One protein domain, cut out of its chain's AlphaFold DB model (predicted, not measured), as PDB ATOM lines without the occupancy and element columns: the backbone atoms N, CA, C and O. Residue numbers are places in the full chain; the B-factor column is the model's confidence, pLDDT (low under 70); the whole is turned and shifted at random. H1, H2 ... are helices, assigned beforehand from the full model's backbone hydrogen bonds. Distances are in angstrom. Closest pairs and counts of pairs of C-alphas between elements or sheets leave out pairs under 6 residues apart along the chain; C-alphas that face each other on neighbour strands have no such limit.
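What this domain is: This is residues 72 to 135 of the 270 residues of an uncharacterized protein of Vanilla planifolia (UniProt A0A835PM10). The domain has little regular structure: two very short helices, H1 and H2, joined by a tight link, and a long looping stretch, residues 93 to 135. That stretch swings out beyond the helices to Ser 105 at one end of the domain, then runs back past them to the other end. The 64 printed residues hold H1 then H2 and no named strand; the class is all helix, with only 9 residues in named elements. The whole is compact, radius of gyration of the C-alphas 12.3 A, spanning 36 by 25 by 18 A.

How they stand to each other: H1, residues 81 to 85, and H2, residues 89 to 92, only just touch, and only at the corner by their link, with 3 pairs of C-alphas within 8 A. Their closest C-alphas, those of Cys 84 and Leu 91, are 6.5 A apart. In H1 the O i to N i+4 pair is within hydrogen-bond range; H2 is too short for such a pair.

Where its parts are: H1 begins at C-alpha 81 (168.618, 159.382, 215.241) and measures 6.4 A. H2 measures 5.3 A and ends at C-alpha 92 (176.896, 167.619, 212.579).

The domain as a whole: The farthest C-alphas, of Ser 105 and Tyr 134, are 38.1 A apart. The printed part has no cut; pLDDT is under 70 at residues 126 to 128.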
ATOM      1  N   ALA A  72     180.440 158.710 222.680       82.94
ATOM      2  CA  ALA A  72     179.042 158.870 223.058       82.94
ATOM      3  C   ALA A  72     178.372 159.942 222.198       82.94
ATOM      4  O   ALA A  72     178.817 161.085 222.164       82.94
ATOM      5  N   ILE A  73     177.263 159.568 221.559       85.50
ATOM      6  CA  ILE A  73     176.413 160.469 220.779       85.50
ATOM      7  C   ILE A  73     175.086 160.607 221.520       85.50
ATOM      8  O   ILE A  73     174.380 159.620 221.747       85.50
ATOM      9  N   ASP A  74     174.731 161.833 221.896       84.81
ATOM     10  CA  ASP A  74     173.413 162.111 222.455       84.81
ATOM     11  C   ASP A  74     172.375 162.174 221.331       84.81
ATOM     12  O   ASP A  74     172.435 163.033 220.455       84.81
ATOM     13  N   THR A  75     171.430 161.233 221.343       84.75
ATOM     14  CA  THR A  75     170.375 161.127 220.322       84.75
ATOM     15  C   THR A  75     169.015 161.623 220.814       84.75
ATOM     16  O   THR A  75     167.997 161.395 220.154       84.75
ATOM     17  N   ARG A  76     168.958 162.289 221.974       82.44
ATOM     18  CA  ARG A  76     167.726 162.916 222.472       82.44
ATOM     19  C   ARG A  76     167.357 164.098 221.583       82.44
ATOM     20  O   ARG A  76     168.205 164.918 221.253       82.44
ATOM     21  N   ASP A  77     166.098 164.140 221.157       85.88
ATOM     22  CA  ASP A  77     165.515 165.237 220.373       85.88
ATOM     23  C   ASP A  77     166.248 165.587 219.067       85.88
ATOM     24  O   ASP A  77     165.981 166.620 218.454       85.88
ATOM     25  N   VAL A  78     167.118 164.702 218.577       89.12
ATOM     26  CA  VAL A  78     167.791 164.869 217.285       89.12
ATOM     27  C   VAL A  78     166.815 164.714 216.123       89.12
ATOM     28  O   VAL A  78     165.826 163.976 216.201       89.12
ATOM     29  N   LYS A  79     167.090 165.411 215.014       91.88
ATOM     30  CA  LYS A  79     166.248 165.359 213.807       91.88
ATOM     31  C   LYS A  79     166.207 163.967 213.188       91.88
ATOM     32  O   LYS A  79     165.156 163.550 212.712       91.88
ATOM     33  N   ASP A  80     167.336 163.269 213.215       89.94
ATOM     34  CA  ASP A  80     167.507 161.953 212.610       89.94
ATOM     35  C   ASP A  80     168.444 161.104 213.474       89.94
ATOM     36  O   ASP A  80     169.663 161.243 213.414       89.94
ATOM     37  N   ARG A  81     167.861 160.225 214.299       85.50
ATOM     38  CA  ARG A  81     168.618 159.382 215.241       85.50
ATOM     39  C   ARG A  81     169.598 158.460 214.522       85.50
ATOM     40  O   ARG A  81     170.728 158.335 214.975       85.50
ATOM     41  N   LEU A  82     169.164 157.857 213.413       82.06
ATOM     42  CA  LEU A  82     169.982 156.924 212.642       82.06
ATOM     43  C   LEU A  82     171.127 157.666 211.954       82.06
ATOM     44  O   LEU A  82     172.278 157.256 212.056       82.06
ATOM     45  N   GLY A  83     170.830 158.790 211.302       88.44
ATOM     46  CA  GLY A  83     171.865 159.607 210.681       88.44
ATOM     47  C   GLY A  83     172.894 160.129 211.690       88.44
ATOM     48  O   GLY A  83     174.069 160.226 211.346       88.44
ATOM     49  N   CYS A  84     172.488 160.434 212.930       89.88
ATOM     50  CA  CYS A  84     173.429 160.805 213.988       89.88
ATOM     51  C   CYS A  84     174.369 159.646 214.333       89.88
ATOM     52  O   CYS A  84     175.580 159.844 214.351       89.88
ATOM     53  N   THR A  85     173.837 158.449 214.595       83.44
ATOM     54  CA  THR A  85     174.648 157.287 215.000       83.44
ATOM     55  C   THR A  85     175.546 156.755 213.888       83.44
ATOM     56  O   THR A  85     176.597 156.206 214.184       83.44
ATOM     57  N   GLU A  86     175.159 156.949 212.626       84.50
ATOM     58  CA  GLU A  86     175.976 156.653 211.437       84.50
ATOM     59  C   GLU A  86     176.878 157.841 211.035       84.50
ATOM     60  O   GLU A  86     177.444 157.871 209.944       84.50
ATOM     61  N   CYS A  87     176.984 158.861 211.893       90.44
ATOM     62  CA  CYS A  87     177.877 160.003 211.722       90.44
ATOM     63  C   CYS A  87     177.717 160.752 210.389       90.44
ATOM     64  O   CYS A  87     178.689 161.160 209.754       90.44
ATOM     65  N   LYS A  88     176.476 160.968 209.941       91.69
ATOM     66  CA  LYS A  88     176.191 161.706 208.705       91.69
ATOM     67  C   LYS A  88     176.588 163.179 208.843       91.69
ATOM     68  O   LYS A  88     175.963 163.923 209.598       91.69
ATOM     69  N   CYS A  89     177.547 163.638 208.042       93.50
ATOM     70  CA  CYS A  89     178.156 164.971 208.168       93.50
ATOM     71  C   CYS A  89     177.136 166.119 208.120       93.50
ATOM     72  O   CYS A  89     177.232 167.082 208.881       93.50
ATOM     73  N   SER A  90     176.081 165.980 207.307       93.31
ATOM     74  CA  SER A  90     175.004 166.977 207.196       93.31
ATOM     75  C   SER A  90     174.235 167.231 208.500       93.31
ATOM     76  O   SER A  90     173.503 168.214 208.599       93.31
ATOM     77  N   LEU A  91     174.329 166.320 209.474       95.19
ATOM     78  CA  LEU A  91     173.689 166.458 210.780       95.19
ATOM     79  C   LEU A  91     174.620 167.040 211.845       95.19
ATOM     80  O   LEU A  91     174.114 167.513 212.849       95.19
ATOM     81  N   TYR A  92     175.932 167.048 211.633       94.12
ATOM     82  CA  TYR A  92     176.896 167.619 212.579       94.12
ATOM     83  C   TYR A  92     177.371 169.016 212.165       94.12
ATOM     84  O   TYR A  92     177.979 169.719 212.963       94.12
ATOM     85  N   ASN A  93     177.045 169.443 210.936       90.75
ATOM     86  CA  ASN A  93     177.438 170.738 210.372       90.75
ATOM     87  C   ASN A  93     178.960 170.968 210.424       90.75
ATOM     88  O   ASN A  93     179.431 172.059 210.737       90.75
ATOM     89  N   VAL A  94     179.713 169.911 210.131       92.81
ATOM     90  CA  VAL A  94     181.177 169.899 210.126       92.81
ATOM     91  C   VAL A  94     181.702 169.901 208.696       92.81
ATOM     92  O   VAL A  94     181.128 169.274 207.804       92.81
ATOM     93  N   THR A  95     182.808 170.609 208.488       92.50
ATOM     94  CA  THR A  95     183.538 170.675 207.210       92.50
ATOM     95  C   THR A  95     184.980 170.195 207.336       92.50
ATOM     96  O   THR A  95     185.662 170.039 206.325       92.50
ATOM     97  N   GLU A  96     185.434 169.951 208.565       94.19
ATOM     98  CA  GLU A  96     186.783 169.522 208.922       94.19
ATOM     99  C   GLU A  96     186.710 168.352 209.908       94.19
ATOM    100  O   GLU A  96     185.752 168.259 210.684       94.19
ATOM    101  N   ASN A  97     187.712 167.474 209.864       91.00
ATOM    102  CA  ASN A  97     187.855 166.329 210.763       91.00
ATOM    103  C   ASN A  97     188.449 166.723 212.131       91.00
ATOM    104  O   ASN A  97     188.758 167.887 212.388       91.00
ATOM    105  N   GLU A  98     188.671 165.735 213.001       89.50
ATOM    106  CA  GLU A  98     189.226 165.927 214.346       89.50
ATOM    107  C   GLU A  98     190.638 166.544 214.384       89.50
ATOM    108  O   GLU A  98     191.069 167.045 215.423       89.50
ATOM    109  N   PHE A  99     191.355 166.533 213.258       91.88
ATOM    110  CA  PHE A  99     192.690 167.112 213.106       91.88
ATOM    111  C   PHE A  99     192.667 168.513 212.469       91.88
ATOM    112  O   PHE A  99     193.732 169.062 212.180       91.88
ATOM    113  N   GLY A 100     191.483 169.088 212.222       91.94
ATOM    114  CA  GLY A 100     191.321 170.378 211.538       91.94
ATOM    115  C   GLY A 100     191.598 170.316 210.034       91.94
ATOM    116  O   GLY A 100     191.911 171.328 209.410       91.94
ATOM    117  N   GLN A 101     191.553 169.123 209.433       94.88
ATOM    118  CA  GLN A 101     191.749 168.953 207.996       94.88
ATOM    119  C   GLN A 101     190.394 168.983 207.283       94.88
ATOM    120  O   GLN A 101     189.459 168.333 207.758       94.88
ATOM    121  N   PRO A 102     190.273 169.661 206.126       95.75
ATOM    122  CA  PRO A 102     189.042 169.652 205.345       95.75
ATOM    123  C   PRO A 102     188.602 168.231 204.986       95.75
ATOM    124  O   PRO A 102     189.421 167.397 204.592       95.75
ATOM    125  N   LEU A 103     187.299 167.970 205.080       93.31
ATOM    126  CA  LEU A 103     186.729 166.693 204.662       93.31
ATOM    127  C   LEU A 103     186.951 166.469 203.160       93.31
ATOM    128  O   LEU A 103     186.854 167.393 202.347       93.31
ATOM    129  N   ALA A 104     187.225 165.219 202.785       90.88
ATOM    130  CA  ALA A 104     187.401 164.848 201.388       90.88
ATOM    131  C   ALA A 104     186.134 165.149 200.569       90.88
ATOM    132  O   ALA A 104     185.005 164.996 201.043       90.88
ATOM    133  N   SER A 105     186.317 165.546 199.307       90.75
ATOM    134  CA  SER A 105     185.192 165.790 198.401       90.75
ATOM    135  C   SER A 105     184.321 164.535 198.274       90.75
ATOM    136  O   SER A 105     184.824 163.453 197.973       90.75
ATOM    137  N   GLY A 106     183.016 164.678 198.517       87.94
ATOM    138  CA  GLY A 106     182.061 163.565 198.496       87.94
ATOM    139  C   GLY A 106     181.989 162.734 199.784       87.94
ATOM    140  O   GLY A 106     181.247 161.755 199.810       87.94
ATOM    141  N   TYR A 107     182.697 163.108 200.856       89.75
ATOM    142  CA  TYR A 107     182.559 162.463 202.164       89.75
ATOM    143  C   TYR A 107     181.231 162.867 202.824       89.75
ATOM    144  O   TYR A 107     181.047 164.006 203.250       89.75
ATOM    145  N   VAL A 108     180.267 161.942 202.854       89.56
ATOM    146  CA  VAL A 108     178.880 162.217 203.286       89.56
ATOM    147  C   VAL A 108     178.574 161.787 204.723       89.56
ATOM    148  O   VAL A 108     177.577 162.234 205.300       89.56
ATOM    149  N   GLY A 109     179.409 160.932 205.308       89.50
ATOM    150  CA  GLY A 109     179.239 160.407 206.656       89.50
ATOM    151  C   GLY A 109     180.365 159.457 207.037       89.50
ATOM    152  O   GLY A 109     180.978 158.860 206.152       89.50
ATOM    153  N   GLY A 110     180.606 159.348 208.341       85.69
ATOM    154  CA  GLY A 110     181.643 158.499 208.910       85.69
ATOM    155  C   GLY A 110     182.364 159.132 210.103       85.69
ATOM    156  O   GLY A 110     181.970 160.191 210.596       85.69
ATOM    157  N   LEU A 111     183.420 158.473 210.574       84.19
ATOM    158  CA  LEU A 111     184.191 158.788 211.779       84.19
ATOM    159  C   LEU A 111     184.666 160.245 211.833       84.19
ATOM    160  O   LEU A 111     184.650 160.854 212.900       84.19
ATOM    161  N   HIS A 112     185.005 160.838 210.686       89.44
ATOM    162  CA  HIS A 112     185.462 162.229 210.623       89.44
ATOM    163  C   HIS A 112     184.359 163.266 210.845       89.44
ATOM    164  O   HIS A 112     184.645 164.460 210.884       89.44
ATOM    165  N   CYS A 113     183.103 162.838 210.981       93.00
ATOM    166  CA  CYS A 113     181.973 163.745 211.127       93.00
ATOM    167  C   CYS A 113     181.372 163.801 212.533       93.00
ATOM    168  O   CYS A 113     180.599 164.713 212.814       93.00
ATOM    169  N   CYS A 114     181.733 162.870 213.415       91.50
ATOM    170  CA  CYS A 114     181.193 162.757 214.771       91.50
ATOM    171  C   CYS A 114     182.311 162.656 215.819       91.50
ATOM    172  O   CYS A 114     182.291 161.792 216.685       91.50
ATOM    173  N   TYR A 115     183.326 163.511 215.750       90.69
ATOM    174  CA  TYR A 115     184.422 163.510 216.724       90.69
ATOM    175  C   TYR A 115     184.057 164.245 218.027       90.69
ATOM    176  O   TYR A 115     182.936 164.732 218.202       90.69
ATOM    177  N   ASP A 116     185.004 164.298 218.969       89.56
ATOM    178  CA  ASP A 116     184.804 164.905 220.290       89.56
ATOM    179  C   ASP A 116     184.193 166.315 220.201       89.56
ATOM    180  O   ASP A 116     184.555 167.119 219.342       89.56
ATOM    181  N   LYS A 117     183.258 166.607 221.113       88.25
ATOM    182  CA  LYS A 117     182.504 167.874 221.224       88.25
ATOM    183  C   LYS A 117     181.612 168.248 220.035       88.25
ATOM    184  O   LYS A 117     180.949 169.283 220.107       88.25
ATOM    185  N   THR A 118     181.538 167.443 218.978       92.06
ATOM    186  CA  THR A 118     180.535 167.657 217.927       92.06
ATOM    187  C   THR A 118     179.131 167.364 218.458       92.06
ATOM    188  O   THR A 118     178.934 166.510 219.326       92.06
ATOM    189  N   GLN A 119     178.132 168.090 217.951       91.31
ATOM    190  CA  GLN A 119     176.739 167.915 218.352       91.31
ATOM    191  C   GLN A 119     175.881 167.602 217.133       91.31
ATOM    192  O   GLN A 119     175.864 168.353 216.158       91.31
ATOM    193  N   CYS A 120     175.132 166.502 217.203       93.00
ATOM    194  CA  CYS A 120     174.179 166.177 216.157       93.00
ATOM    195  C   CYS A 120     172.979 167.135 216.190       93.00
ATOM    196  O   CYS A 120     172.507 167.553 217.249       93.00
ATOM    197  N   ARG A 121     172.441 167.453 215.014       92.69
ATOM    198  CA  ARG A 121     171.370 168.428 214.832       92.69
ATOM    199  C   ARG A 121     170.098 168.036 215.582       92.69
ATOM    200  O   ARG A 121     169.433 167.052 215.245       92.69
ATOM    201  N   VAL A 122     169.707 168.892 216.519       91.25
ATOM    202  CA  VAL A 122     168.463 168.808 217.298       91.25
ATOM    203  C   VAL A 122     167.252 169.375 216.544       91.25
ATOM    204  O   VAL A 122     167.395 170.164 215.601       91.25
ATOM    205  N   LYS A 123     166.046 168.907 216.888       88.38
ATOM    206  CA  LYS A 123     164.763 169.357 216.315       88.38
ATOM    207  C   LYS A 123     164.452 170.800 216.701       88.38
ATOM    208  O   LYS A 123     164.079 171.578 215.826       88.38
ATOM    209  N   GLU A 124     164.659 171.122 217.971       82.12
ATOM    210  CA  GLU A 124     164.484 172.437 218.590       82.12
ATOM    211  C   GLU A 124     165.789 172.821 219.295       82.12
ATOM    212  O   GLU A 124     166.531 171.939 219.723       82.12
ATOM    213  N   GLU A 125     166.080 174.116 219.442       70.00
ATOM    214  CA  GLU A 125     167.314 174.616 220.081       70.00
ATOM    215  C   GLU A 125     167.307 174.482 221.616       70.00
ATOM    216  O   GLU A 125     167.847 175.317 222.338       70.00
ATOM    217  N   ASN A 126     166.693 173.420 222.136       67.00
ATOM    218  CA  ASN A 126     166.725 173.112 223.552       67.00
ATOM    219  C   ASN A 126     167.885 172.152 223.834       67.00
ATOM    220  O   ASN A 126     167.817 170.955 223.547       67.00
ATOM    221  N   MET A 127     168.966 172.688 224.400       61.16
ATOM    222  CA  MET A 127     170.005 171.881 225.034       61.16
ATOM    223  C   MET A 127     169.399 171.292 226.307       61.16
ATOM    224  O   MET A 127     169.481 171.902 227.370       61.16
ATOM    225  N   GLY A 128     168.717 170.151 226.175       67.75
ATOM    226  CA  GLY A 128     168.081 169.468 227.300       67.75
ATOM    227  C   GLY A 128     169.040 169.246 228.474       67.75
ATOM    228  O   GLY A 128     170.257 169.377 228.346       67.75
ATOM    229  N   ASP A 129     168.492 168.879 229.632       76.31
ATOM    230  CA  ASP A 129     169.247 168.866 230.886       76.31
ATOM    231  C   ASP A 129     170.575 168.094 230.818       76.31
ATOM    232  O   ASP A 129     170.686 167.011 230.211       76.31
ATOM    233  N   LEU A 130     171.571 168.647 231.524       79.50
ATOM    234  CA  LEU A 130     172.885 168.044 231.709       79.50
ATOM    235  C   LEU A 130     172.725 166.619 232.244       79.50
ATOM    236  O   LEU A 130     172.223 166.394 233.349       79.50
ATOM    237  N   ARG A 131     173.231 165.648 231.486       74.94
ATOM    238  CA  ARG A 131     173.201 164.245 231.878       74.94
ATOM    239  C   ARG A 131     174.583 163.780 232.305       74.94
ATOM    240  O   ARG A 131     175.541 163.862 231.545       74.94
ATOM    241  N   LYS A 132     174.666 163.218 233.508       80.94
ATOM    242  CA  LYS A 132     175.849 162.487 233.971       80.94
ATOM    243  C   LYS A 132     175.662 161.005 233.662       80.94
ATOM    244  O   LYS A 132     174.675 160.403 234.083       80.94
ATOM    245  N   LEU A 133     176.593 160.436 232.905       76.88
ATOM    246  CA  LEU A 133     176.655 159.005 232.623       76.88
ATOM    247  C   LEU A 133     177.776 158.386 233.454       76.88
ATOM    248  O   LEU A 133     178.833 158.986 233.626       76.88
ATOM    249  N   TYR A 134     177.537 157.177 233.949       79.25
ATOM    250  CA  TYR A 134     178.520 156.401 234.692       79.25
ATOM    251  C   TYR A 134     178.752 155.094 233.950       79.25
ATOM    252  O   TYR A 134     177.799 154.361 233.676       79.25
ATOM    253  N   LEU A 135     180.012 154.798 233.640       77.38
ATOM    254  CA  LEU A 135     180.405 153.480 233.167       77.38
ATOM    255  C   LEU A 135     180.906 152.658 234.354       77.38
ATOM    256  O   LEU A 135     181.737 153.119 235.132       77.38
TER     257      LEU A 135